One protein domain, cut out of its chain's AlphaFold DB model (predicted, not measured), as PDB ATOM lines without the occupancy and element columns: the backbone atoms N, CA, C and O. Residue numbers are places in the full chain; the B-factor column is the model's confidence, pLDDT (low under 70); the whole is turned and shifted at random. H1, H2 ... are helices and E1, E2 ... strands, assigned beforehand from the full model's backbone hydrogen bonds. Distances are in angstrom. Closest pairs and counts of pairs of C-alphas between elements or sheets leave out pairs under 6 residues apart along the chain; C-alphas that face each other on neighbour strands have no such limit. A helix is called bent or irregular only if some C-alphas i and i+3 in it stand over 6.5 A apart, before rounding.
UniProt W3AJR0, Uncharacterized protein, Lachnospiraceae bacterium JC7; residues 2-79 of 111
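This is residues 2 to 79 of the 111 residues of an uncharacterized protein of Lachnospiraceae bacterium JC7 (UniProt W3AJR0). A small sheet of three short strands at one end is set off from a pair of helices, H2 and H3, that run side by side in the same direction, with the short helix H1 between the sheet and this pair. Two long stretches without a named element, residues 42 to 53 and 65 to 79, belong to the helical end, and a short parallel pairing of residues 47 to 48 with 71 to 72 ties them together. The printed part has 78 residues, with three named helices and three named strands in the order H1, E1, E2, E3, H2, H3; the sheet, E1 - E2 - E3, is antiparallel throughout. The class is mixed, helices and strands, with under half of the residues in named elements. The whole is compact, with a radius of gyration of the C-alphas of 13.0 A and spans of 33 by 24 by 18 A.

H1, residues 2 to 5, only grazes the sheet, with its residues 2 to 3. E1, residues 9 to 12, E2, residues 15 to 18, and E3, residues 22 to 24, form a meander, each strand the antiparallel neighbour of the one before. E1 and E2 are a hairpin at 161 degrees, with N 9 and O 17 at 2.9 A and N 17 and O 9 at 2.8 A, within hydrogen-bond range. E2 and E3 are a hairpin at 143 degrees, with N 16 and O 24 at 2.9 A and N 24 and O 16 at 2.8 A, also within range. H2, residues 31 to 41, is not on the sheet and only just touches H1, with 3 pairs of C-alphas within 8 A; the closest C-alphas, of Ile 2 and Val 33, are 6.1 A apart. H3, residues 54 to 64, touches H2 at a shallow tilt of 4 degrees, the same way; their closest C-alphas, of Asn 40 and Ile 63, are 6.0 A apart. H3 is irregular, with C-alphas 55 and 58 at 7.1 A, and is apart from E1, E2 and E3. In H2 every O i to N i+4 pair is within hydrogen-bond range, in H3 5 of 7, and H1 is too short for such a pair.

H1 begins at C-alpha 2 (-28.781, -13.051, -36.863) and is 5.6 A long from first to last C-alpha. E1, E2 and E3 measure 9.1 A, 9.5 A and 6.2 A. H2 is 15.4 A long and begins at C-alpha 31 (-34.394, -13.849, -46.255). H3 is 15.8 A long and ends at C-alpha 64 (-26.282, 3.421, -43.893).

The two C-alphas farthest apart, of Gly 22 and Asp 68, are separated by 35.9 A. The printed part has no cut. The link from H2 to H3, 12 residues, is long. The mean pLDDT of the printed part is 95.7, and no printed residue is under 70.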
ATOM      1  N   ILE A   2     -28.178 -11.689 -36.914       97.00
ATOM      2  CA  ILE A   2     -28.781 -13.051 -36.863       97.00
ATOM      3  C   ILE A   2     -29.630 -13.268 -35.596       97.00
ATOM      4  O   ILE A   2     -30.831 -13.497 -35.694       97.00
ATOM      5  N   LYS A   3     -29.037 -13.086 -34.407       97.56
ATOM      6  CA  LYS A   3     -29.739 -13.225 -33.117       97.56
ATOM      7  C   LYS A   3     -30.941 -12.302 -32.949       97.56
ATOM      8  O   LYS A   3     -31.866 -12.600 -32.208       97.56
ATOM      9  N   ASP A   4     -30.928 -11.158 -33.609       97.12
ATOM     10  CA  ASP A   4     -31.945 -10.136 -33.419       97.12
ATOM     11  C   ASP A   4     -33.145 -10.347 -34.351       97.12
ATOM     12  O   ASP A   4     -34.286 -10.242 -33.908       97.12
ATOM     13  N   ILE A   5     -32.889 -10.724 -35.606       96.12
ATOM     14  CA  ILE A   5     -33.923 -10.976 -36.617       96.12
ATOM     15  C   ILE A   5     -34.479 -12.398 -36.493       96.12
ATOM     16  O   ILE A   5     -35.681 -12.564 -36.314       96.12
ATOM     17  N   ASP A   6     -33.610 -13.411 -36.504       96.06
ATOM     18  CA  ASP A   6     -34.018 -14.825 -36.533       96.06
ATOM     19  C   ASP A   6     -34.176 -15.428 -35.132       96.06
ATOM     20  O   ASP A   6     -34.652 -16.552 -34.992       96.06
ATOM     21  N   LYS A   7     -33.745 -14.710 -34.086       97.62
ATOM     22  CA  LYS A   7     -33.651 -15.211 -32.699       97.62
ATOM     23  C   LYS A   7     -32.706 -16.410 -32.523       97.62
ATOM     24  O   LYS A   7     -32.677 -17.009 -31.450       97.62
ATOM     25  N   SER A   8     -31.875 -16.679 -33.529       97.81
ATOM     26  CA  SER A   8     -30.945 -17.812 -33.593       97.81
ATOM     27  C   SER A   8     -29.521 -17.452 -33.144       97.81
ATOM     28  O   SER A   8     -29.071 -16.321 -33.348       97.81
ATOM     29  N   ASP A   9     -28.790 -18.408 -32.576       98.25
ATOM     30  CA  ASP A   9     -27.396 -18.252 -32.134       98.25
ATOM     31  C   ASP A   9     -26.405 -18.830 -33.153       98.25
ATOM     32  O   ASP A   9     -26.653 -19.862 -33.772       98.25
ATOM     33  N   VAL A  10     -25.258 -18.173 -33.345       97.56
ATOM     34  CA  VAL A  10     -24.183 -18.698 -34.201       97.56
ATOM     35  C   VAL A  10     -23.312 -19.629 -33.366       97.56
ATOM     36  O   VAL A  10     -22.589 -19.163 -32.489       97.56
ATOM     37  N   ILE A  11     -23.364 -20.930 -33.642       97.06
ATOM     38  CA  ILE A  11     -22.595 -21.942 -32.899       97.06
ATOM     39  C   ILE A  11     -21.244 -22.212 -33.570       97.06
ATOM     40  O   ILE A  11     -20.260 -22.536 -32.907       97.06
ATOM     41  N   GLY A  12     -21.161 -22.041 -34.890       95.38
ATOM     42  CA  GLY A  12     -19.910 -22.161 -35.630       95.38
ATOM     43  C   GLY A  12     -20.034 -21.709 -37.086       95.38
ATOM     44  O   GLY A  12     -21.111 -21.299 -37.517       95.38
ATOM     45  N   PRO A  13     -18.957 -21.829 -37.887       93.69
ATOM     46  CA  PRO A  13     -18.908 -21.289 -39.252       93.69
ATOM     47  C   PRO A  13     -19.996 -21.806 -40.205       93.69
ATOM     48  O   PRO A  13     -20.284 -21.167 -41.210       93.69
ATOM     49  N   LYS A  14     -20.574 -22.980 -39.918       95.62
ATOM     50  CA  LYS A  14     -21.592 -23.647 -40.748       95.62
ATOM     51  C   LYS A  14     -22.827 -24.082 -39.951       95.62
ATOM     52  O   LYS A  14     -23.599 -24.897 -40.443       95.62
ATOM     53  N   SER A  15     -22.991 -23.600 -38.719       97.56
ATOM     54  CA  SER A  15     -24.052 -24.058 -37.816       97.56
ATOM     55  C   SER A  15     -24.651 -22.893 -37.036       97.56
ATOM     56  O   SER A  15     -23.946 -22.132 -36.367       97.56
ATOM     57  N   ILE A  16     -25.969 -22.777 -37.155       98.31
ATOM     58  CA  ILE A  16     -26.819 -21.800 -36.490       98.31
ATOM     59  C   ILE A  16     -27.820 -22.583 -35.648       98.31
ATOM     60  O   ILE A  16     -28.507 -23.450 -36.181       98.31
ATOM     61  N   ASP A  17     -27.929 -22.282 -34.362       98.19
ATOM     62  CA  ASP A  17     -28.954 -22.868 -33.506       98.19
ATOM     63  C   ASP A  17     -30.200 -21.987 -33.517       98.19
ATOM     64  O   ASP A  17     -30.194 -20.854 -33.031       98.19
ATOM     65  N   SER A  18     -31.258 -22.483 -34.152       97.69
ATOM     66  CA  SER A  18     -32.536 -21.796 -34.247       97.69
ATOM     67  C   SER A  18     -33.493 -22.312 -33.176       97.69
ATOM     68  O   SER A  18     -33.747 -23.517 -33.130       97.69
ATOM     69  N   PRO A  19     -34.159 -21.429 -32.409       97.06
ATOM     70  CA  PRO A  19     -35.161 -21.864 -31.434       97.06
ATOM     71  C   PRO A  19     -36.392 -22.525 -32.084       97.06
ATOM     72  O   PRO A  19     -37.188 -23.148 -31.390       97.06
ATOM     73  N   PHE A  20     -36.562 -22.389 -33.404       95.31
ATOM     74  CA  PHE A  20     -37.706 -22.923 -34.147       95.31
ATOM     75  C   PHE A  20     -37.364 -24.181 -34.953       95.31
ATOM     76  O   PHE A  20     -38.215 -25.047 -35.137       95.31
ATOM     77  N   LEU A  21     -36.134 -24.266 -35.471       96.69
ATOM     78  CA  LEU A  21     -35.710 -25.306 -36.416       96.69
ATOM     79  C   LEU A  21     -34.576 -26.200 -35.881       96.69
ATOM     80  O   LEU A  21     -34.170 -27.129 -36.579       96.69
ATOM     81  N   GLY A  22     -34.064 -25.923 -34.677       97.00
ATOM     82  CA  GLY A  22     -32.852 -26.536 -34.135       97.00
ATOM     83  C   GLY A  22     -31.597 -26.092 -34.889       97.00
ATOM     84  O   GLY A  22     -31.567 -25.023 -35.503       97.00
ATOM     85  N   SER A  23     -30.561 -26.933 -34.884       97.69
ATOM     86  CA  SER A  23     -29.328 -26.666 -35.630       97.69
ATOM     87  C   SER A  23     -29.577 -26.703 -37.143       97.69
ATOM     88  O   SER A  23     -29.817 -27.762 -37.725       97.69
ATOM     89  N   ILE A  24     -29.441 -25.550 -37.792       98.06
ATOM     90  CA  ILE A  24     -29.555 -25.366 -39.240       98.06
ATOM     91  C   ILE A  24     -28.219 -24.904 -39.843       98.06
ATOM     92  O   ILE A  24     -27.419 -24.252 -39.166       98.06
ATOM     93  N   PRO A  25     -27.950 -25.211 -41.122       97.81
ATOM     94  CA  PRO A  25     -26.800 -24.659 -41.823       97.81
ATOM     95  C   PRO A  25     -27.026 -23.174 -42.169       97.81
ATOM     96  O   PRO A  25     -28.164 -22.694 -42.201       97.81
ATOM     97  N   VAL A  26     -25.948 -22.429 -42.433       96.31
ATOM     98  CA  VAL A  26     -25.985 -20.965 -42.656       96.31
ATOM     99  C   VAL A  26     -26.833 -20.560 -43.869       96.31
ATOM    100  O   VAL A  26     -27.451 -19.497 -43.885       96.31
ATOM    101  N   GLU A  27     -26.961 -21.441 -44.860       96.19
ATOM    102  CA  GLU A  27     -27.800 -21.260 -46.044       96.19
ATOM    103  C   GLU A  27     -29.295 -21.258 -45.708       96.19
ATOM    104  O   GLU A  27     -30.104 -20.885 -46.554       96.19
ATOM    105  N   ARG A  28     -29.697 -21.645 -44.491       96.50
ATOM    106  CA  ARG A  28     -31.094 -21.614 -44.028       96.50
ATOM    107  C   ARG A  28     -31.446 -20.399 -43.168       96.50
ATOM    108  O   ARG A  28     -32.579 -20.329 -42.702       96.50
ATOM    109  N   LEU A  29     -30.536 -19.434 -43.009       96.44
ATOM    110  CA  LEU A  29     -30.873 -18.119 -42.448       96.44
ATOM    111  C   LEU A  29     -32.045 -17.479 -43.209       96.44
ATOM    112  O   LEU A  29     -32.222 -17.723 -44.414       96.44
ATOM    113  N   SER A  30     -32.833 -16.657 -42.515       95.31
ATOM    114  CA  SER A  30     -33.988 -15.996 -43.122       95.31
ATOM    115  C   SER A  30     -33.596 -15.082 -44.287       95.31
ATOM    116  O   SER A  30     -32.458 -14.613 -44.401       95.31
ATOM    117  N   GLY A  31     -34.569 -14.801 -45.158       94.69
ATOM    118  CA  GLY A  31     -34.394 -13.849 -46.255       94.69
ATOM    119  C   GLY A  31     -33.975 -12.459 -45.763       94.69
ATOM    120  O   GLY A  31     -33.066 -11.870 -46.345       94.69
ATOM    121  N   GLY A  32     -34.551 -11.983 -44.651       95.81
ATOM    122  CA  GLY A  32     -34.202 -10.693 -44.052       95.81
ATOM    123  C   GLY A  32     -32.743 -10.630 -43.595       95.81
ATOM    124  O   GLY A  32     -32.010  -9.725 -43.986       95.81
ATOM    125  N   VAL A  33     -32.272 -11.638 -42.851       96.44
ATOM    126  CA  VAL A  33     -30.865 -11.707 -42.417       96.44
ATOM    127  C   VAL A  33     -29.911 -11.750 -43.605       96.44
ATOM    128  O   VAL A  33     -28.930 -11.012 -43.623       96.44
ATOM    129  N   LYS A  34     -30.184 -12.596 -44.603       95.62
ATOM    130  CA  LYS A  34     -29.331 -12.695 -45.796       95.62
ATOM    131  C   LYS A  34     -29.276 -11.380 -46.560       95.62
ATOM    132  O   LYS A  34     -28.197 -10.963 -46.964       95.62
ATOM    133  N   THR A  35     -30.417 -10.716 -46.712       95.94
ATOM    134  CA  THR A  35     -30.500  -9.419 -47.389       95.94
ATOM    135  C   THR A  35     -29.689  -8.360 -46.647       95.94
ATOM    136  O   THR A  35     -28.905  -7.661 -47.277       95.94
ATOM    137  N   LEU A  36     -29.773  -8.294 -45.315       97.12
ATOM    138  CA  LEU A  36     -28.949  -7.378 -44.519       97.12
ATOM    139  C   LEU A  36     -27.445  -7.710 -44.579       97.12
ATOM    140  O   LEU A  36     -26.617  -6.801 -44.592       97.12
ATOM    141  N   ILE A  37     -27.070  -8.995 -44.629       96.31
ATOM    142  CA  ILE A  37     -25.671  -9.411 -44.830       96.31
ATOM    143  C   ILE A  37     -25.166  -8.919 -46.189       96.31
ATOM    144  O   ILE A  37     -24.060  -8.388 -46.260       96.31
ATOM    145  N   LEU A  38     -25.969  -9.070 -47.244       96.06
ATOM    146  CA  LEU A  38     -25.639  -8.571 -48.575       96.06
ATOM    147  C   LEU A  38     -25.532  -7.042 -48.569       96.06
ATOM    148  O   LEU A  38     -24.472  -6.528 -48.896       96.06
ATOM    149  N   MET A  39     -26.538  -6.325 -48.059       96.75
ATOM    150  CA  MET A  39     -26.499  -4.863 -47.909       96.75
ATOM    151  C   MET A  39     -25.266  -4.380 -47.145       96.75
ATOM    152  O   MET A  39     -24.717  -3.343 -47.482       96.75
ATOM    153  N   ASN A  40     -24.798  -5.107 -46.125       97.06
ATOM    154  CA  ASN A  40     -23.616  -4.714 -45.360       97.06
ATOM    155  C   ASN A  40     -22.300  -4.930 -46.134       97.06
ATOM    156  O   ASN A  40     -21.388  -4.118 -46.003       97.06
ATOM    157  N   ASN A  41     -22.187  -5.993 -46.934       96.69
ATOM    158  CA  ASN A  41     -20.910  -6.423 -47.530       96.69
ATOM    159  C   ASN A  41     -20.781  -6.158 -49.038       96.69
ATOM    160  O   ASN A  41     -19.667  -6.146 -49.548       96.69
ATOM    161  N   ASP A  42     -21.890  -5.938 -49.732       95.56
ATOM    162  CA  ASP A  42     -21.959  -5.632 -51.157       95.56
ATOM    163  C   ASP A  42     -22.416  -4.177 -51.330       95.56
ATOM    164  O   ASP A  42     -23.346  -3.723 -50.657       95.56
ATOM    165  N   SER A  43     -21.711  -3.433 -52.178       92.25
ATOM    166  CA  SER A  43     -22.010  -2.039 -52.524       92.25
ATOM    167  C   SER A  43     -22.234  -1.843 -54.030       92.25
ATOM    168  O   SER A  43     -22.437  -0.718 -54.469       92.25
ATOM    169  N   GLU A  44     -22.179  -2.913 -54.826       95.62
ATOM    170  CA  GLU A  44     -22.347  -2.873 -56.284       95.62
ATOM    171  C   GLU A  44     -23.806  -3.102 -56.706       95.62
ATOM    172  O   GLU A  44     -24.190  -2.769 -57.826       95.62
ATOM    173  N   HIS A  45     -24.636  -3.643 -55.808       95.81
ATOM    174  CA  HIS A  45     -26.017  -4.019 -56.101       95.81
ATOM    175  C   HIS A  45     -27.042  -3.269 -55.247       95.81
ATOM    176  O   HIS A  45     -26.832  -2.992 -54.067       95.81
ATOM    177  N   ILE A  46     -28.211  -3.016 -55.843       96.31
ATOM    178  CA  ILE A  46     -29.399  -2.518 -55.141       96.31
ATOM    179  C   ILE A  46     -30.222  -3.718 -54.675       96.31
ATOM    180  O   ILE A  46     -30.663  -4.542 -55.481       96.31
ATOM    181  N   PHE A  47     -30.476  -3.800 -53.371       96.06
ATOM    182  CA  PHE A  47     -31.226  -4.905 -52.779       96.06
ATOM    183  C   PHE A  47     -32.696  -4.545 -52.547       96.06
ATOM    184  O   PHE A  47     -33.039  -3.425 -52.164       96.06
ATOM    185  N   ASN A  48     -33.585  -5.521 -52.748       94.06
ATOM    186  CA  ASN A  48     -35.009  -5.377 -52.453       94.06
ATOM    187  C   ASN A  48     -35.256  -5.534 -50.946       94.06
ATOM    188  O   ASN A  48     -35.407  -6.647 -50.441       94.06
ATOM    189  N   ALA A  49     -35.336  -4.412 -50.234       94.62
ATOM    190  CA  ALA A  49     -35.626  -4.382 -48.808       94.62
ATOM    191  C   ALA A  49     -37.052  -4.849 -48.476       94.62
ATOM    192  O   ALA A  49     -37.306  -5.186 -47.331       94.62
ATOM    193  N   SER A  50     -37.966  -4.979 -49.447       89.62
ATOM    194  CA  SER A  50     -39.283  -5.594 -49.196       89.62
ATOM    195  C   SER A  50     -39.237  -7.096 -48.925       89.62
ATOM    196  O   SER A  50     -40.221  -7.657 -48.459       89.62
ATOM    197  N   ALA A  51     -38.114  -7.762 -49.213       83.50
ATOM    198  CA  ALA A  51     -37.872  -9.123 -48.733       83.50
ATOM    199  C   ALA A  51     -37.530  -9.159 -47.228       83.50
ATOM    200  O   ALA A  51     -37.472 -10.234 -46.626       83.50
ATOM    201  N   CYS A  52     -37.287  -7.989 -46.632       87.38
ATOM    202  CA  CYS A  52     -37.152  -7.782 -45.201       87.38
ATOM    203  C   CYS A  52     -38.488  -7.286 -44.626       87.38
ATOM    204  O   CYS A  52     -39.255  -6.624 -45.319       87.38
ATOM    205  N   GLY A  53     -38.754  -7.593 -43.355       87.62
ATOM    206  CA  GLY A  53     -39.821  -6.936 -42.596       87.62
ATOM    207  C   GLY A  53     -39.289  -5.742 -41.801       87.62
ATOM    208  O   GLY A  53     -38.078  -5.511 -41.749       87.62
ATOM    209  N   ASP A  54     -40.182  -5.038 -41.103       94.75
ATOM    210  CA  ASP A  54     -39.857  -3.826 -40.328       94.75
ATOM    211  C   ASP A  54     -38.793  -4.063 -39.244       94.75
ATOM    212  O   ASP A  54     -38.001  -3.185 -38.912       94.75
ATOM    213  N   ASN A  55     -38.672  -5.296 -38.744       95.38
ATOM    214  CA  ASN A  55     -37.620  -5.667 -37.795       95.38
ATOM    215  C   ASN A  55     -36.189  -5.467 -38.341       95.38
ATOM    216  O   ASN A  55     -35.239  -5.400 -37.554       95.38
ATOM    217  N   CYS A  56     -36.023  -5.366 -39.661       96.88
ATOM    218  CA  CYS A  56     -34.749  -5.101 -40.319       96.88
ATOM    219  C   CYS A  56     -34.415  -3.604 -40.417       96.88
ATOM    220  O   CYS A  56     -33.238  -3.284 -40.581       96.88
ATOM    221  N   ALA A  57     -35.388  -2.699 -40.271       96.56
ATOM    222  CA  ALA A  57     -35.226  -1.270 -40.548       96.56
ATOM    223  C   ALA A  57     -34.076  -0.629 -39.750       96.56
ATOM    224  O   ALA A  57     -33.186  -0.005 -40.322       96.56
ATOM    225  N   LYS A  58     -33.991  -0.912 -38.444       96.50
ATOM    226  CA  LYS A  58     -32.886  -0.432 -37.590       96.50
ATOM    227  C   LYS A  58     -31.497  -0.892 -38.053       96.50
ATOM    228  O   LYS A  58     -30.504  -0.216 -37.808       96.50
ATOM    229  N   TRP A  59     -31.399  -2.065 -38.687       97.44
ATOM    230  CA  TRP A  59     -30.129  -2.556 -39.226       97.44
ATOM    231  C   TRP A  59     -29.801  -1.905 -40.565       97.44
ATOM    232  O   TRP A  59     -28.625  -1.672 -40.813       97.44
ATOM    233  N   ILE A  60     -30.807  -1.587 -41.383       97.06
ATOM    234  CA  ILE A  60     -30.628  -0.804 -42.613       97.06
ATOM    235  C   ILE A  60     -30.044   0.567 -42.263       97.06
ATOM    236  O   ILE A  60     -28.987   0.909 -42.784       97.06
ATOM    237  N   LEU A  61     -30.650   1.289 -41.311       96.75
ATOM    238  CA  LEU A  61     -30.140   2.586 -40.836       96.75
ATOM    239  C   LEU A  61     -28.697   2.472 -40.324       96.75
ATOM    240  O   LEU A  61     -27.812   3.202 -40.759       96.75
ATOM    241  N   LYS A  62     -28.414   1.467 -39.488       96.88
ATOM    242  CA  LYS A  62     -27.065   1.229 -38.953       96.88
ATOM    243  C   LYS A  62     -26.014   0.868 -40.013       96.88
ATOM    244  O   LYS A  62     -24.818   1.058 -39.791       96.88
ATOM    245  N   ILE A  63     -26.421   0.264 -41.128       97.19
ATOM    246  CA  ILE A  63     -25.526   0.014 -42.266       97.19
ATOM    247  C   ILE A  63     -25.289   1.327 -43.020       97.19
ATOM    248  O   ILE A  63     -24.141   1.618 -43.351       97.19
ATOM    249  N   ALA A  64     -26.344   2.123 -43.223       95.81
ATOM    250  CA  ALA A  64     -26.282   3.421 -43.893       95.81
ATOM    251  C   ALA A  64     -25.385   4.437 -43.154       95.81
ATOM    252  O   ALA A  64     -24.706   5.230 -43.792       95.81
ATOM    253  N   GLU A  65     -25.261   4.342 -41.824       95.69
ATOM    254  CA  GLU A  65     -24.281   5.125 -41.043       95.69
ATOM    255  C   GLU A  65     -22.818   4.923 -41.494       95.69
ATOM    256  O   GLU A  65     -21.951   5.738 -41.184       95.69
ATOM    257  N   LYS A  66     -22.505   3.807 -42.166       95.81
ATOM    258  CA  LYS A  66     -21.130   3.429 -42.535       95.81
ATOM    259  C   LYS A  66     -20.835   3.559 -44.020       95.81
ATOM    260  O   LYS A  66     -19.659   3.536 -44.390       95.81
ATOM    261  N   LYS A  67     -21.866   3.591 -44.861       95.00
ATOM    262  CA  LYS A  67     -21.744   3.650 -46.317       95.00
ATOM    263  C   LYS A  67     -23.060   4.072 -46.954       95.00
ATOM    264  O   LYS A  67     -24.122   3.749 -46.430       95.00
ATOM    265  N   ASP A  68     -22.968   4.661 -48.138       93.88
ATOM    266  CA  ASP A  68     -24.141   4.925 -48.962       93.88
ATOM    267  C   ASP A  68     -24.841   3.605 -49.305       93.88
ATOM    268  O   ASP A  68     -24.216   2.636 -49.752       93.88
ATOM    269  N   LEU A  69     -26.147   3.556 -49.055       96.44
ATOM    270  CA  LEU A  69     -26.959   2.362 -49.233       96.44
ATOM    271  C   LEU A  69     -28.236   2.722 -49.989       96.44
ATOM    272  O   LEU A  69     -29.125   3.377 -49.454       96.44
ATOM    273  N   ILE A  70     -28.348   2.229 -51.222       96.94
ATOM    274  CA  ILE A  70     -29.565   2.348 -52.027       96.94
ATOM    275  C   ILE A  70     -30.324   1.024 -51.950       96.94
ATOM    276  O   ILE A  70     -29.787  -0.047 -52.239       96.94
ATOM    277  N   ILE A  71     -31.597   1.102 -51.571       96.75
ATOM    278  CA  ILE A  71     -32.494  -0.049 -51.461       96.75
ATOM    279  C   ILE A  71     -33.755   0.189 -52.277       96.75
ATOM    280  O   ILE A  71     -34.212   1.318 -52.437       96.75
ATOM    281  N   ARG A  72     -34.368  -0.897 -52.745       95.75
ATOM    282  CA  ARG A  72     -35.726  -0.855 -53.285       95.75
ATOM    283  C   ARG A  72     -36.715  -1.210 -52.182       95.75
ATOM    284  O   ARG A  72     -36.632  -2.298 -51.613       95.75
ATOM    285  N   LEU A  73     -37.694  -0.342 -51.954       94.50
ATOM    286  CA  LEU A  73     -38.872  -0.609 -51.129       94.50
ATOM    287  C   LEU A  73     -40.125  -0.625 -52.012       94.50
ATOM    288  O   LEU A  73     -40.247   0.146 -52.954       94.50
ATOM    289  N   GLY A  74     -41.035  -1.553 -51.739       92.50
ATOM    290  CA  GLY A  74     -42.352  -1.676 -52.370       92.50
ATOM    291  C   GLY A  74     -43.497  -1.666 -51.366       92.50
ATOM    292  O   GLY A  74     -44.585  -2.113 -51.700       92.50
ATOM    293  N   TYR A  75     -43.223  -1.242 -50.135       93.44
ATOM    294  CA  TYR A  75     -44.204  -0.928 -49.104       93.44
ATOM    295  C   TYR A  75     -43.585   0.119 -48.161       93.44
ATOM    296  O   TYR A  75     -42.361   0.293 -48.158       93.44
ATOM    297  N   LEU A  76     -44.414   0.803 -47.371       94.31
ATOM    298  CA  LEU A  76     -43.950   1.715 -46.322       94.31
ATOM    299  C   LEU A  76     -43.392   0.925 -45.133       94.31
ATOM    300  O   LEU A  76     -44.151   0.446 -44.295       94.31
ATOM    301  N   MET A  77     -42.068   0.777 -45.089       95.06
ATOM    302  CA  MET A  77     -41.353   0.184 -43.958       95.06
ATOM    303  C   MET A  77     -41.360   1.133 -42.757       95.06
ATOM    304  O   MET A  77     -41.086   2.324 -42.909       95.06
ATOM    305  N   ASP A  78     -41.629   0.597 -41.567       95.12
ATOM    306  CA  ASP A  78     -41.520   1.356 -40.318       95.12
ATOM    307  C   ASP A  78     -40.047   1.450 -39.884       95.12
ATOM    308  O   ASP A  78     -39.454   0.477 -39.411       95.12
ATOM    309  N   PHE A  79     -39.451   2.633 -40.056       96.00
ATOM    310  CA  PHE A  79     -38.082   2.939 -39.626       96.00
ATOM    311  C   PHE A  79     -37.980   3.350 -38.151       96.00
ATOM    312  O   PHE A  79     -36.887   3.627 -37.659       96.00
TER     313      PHE A  79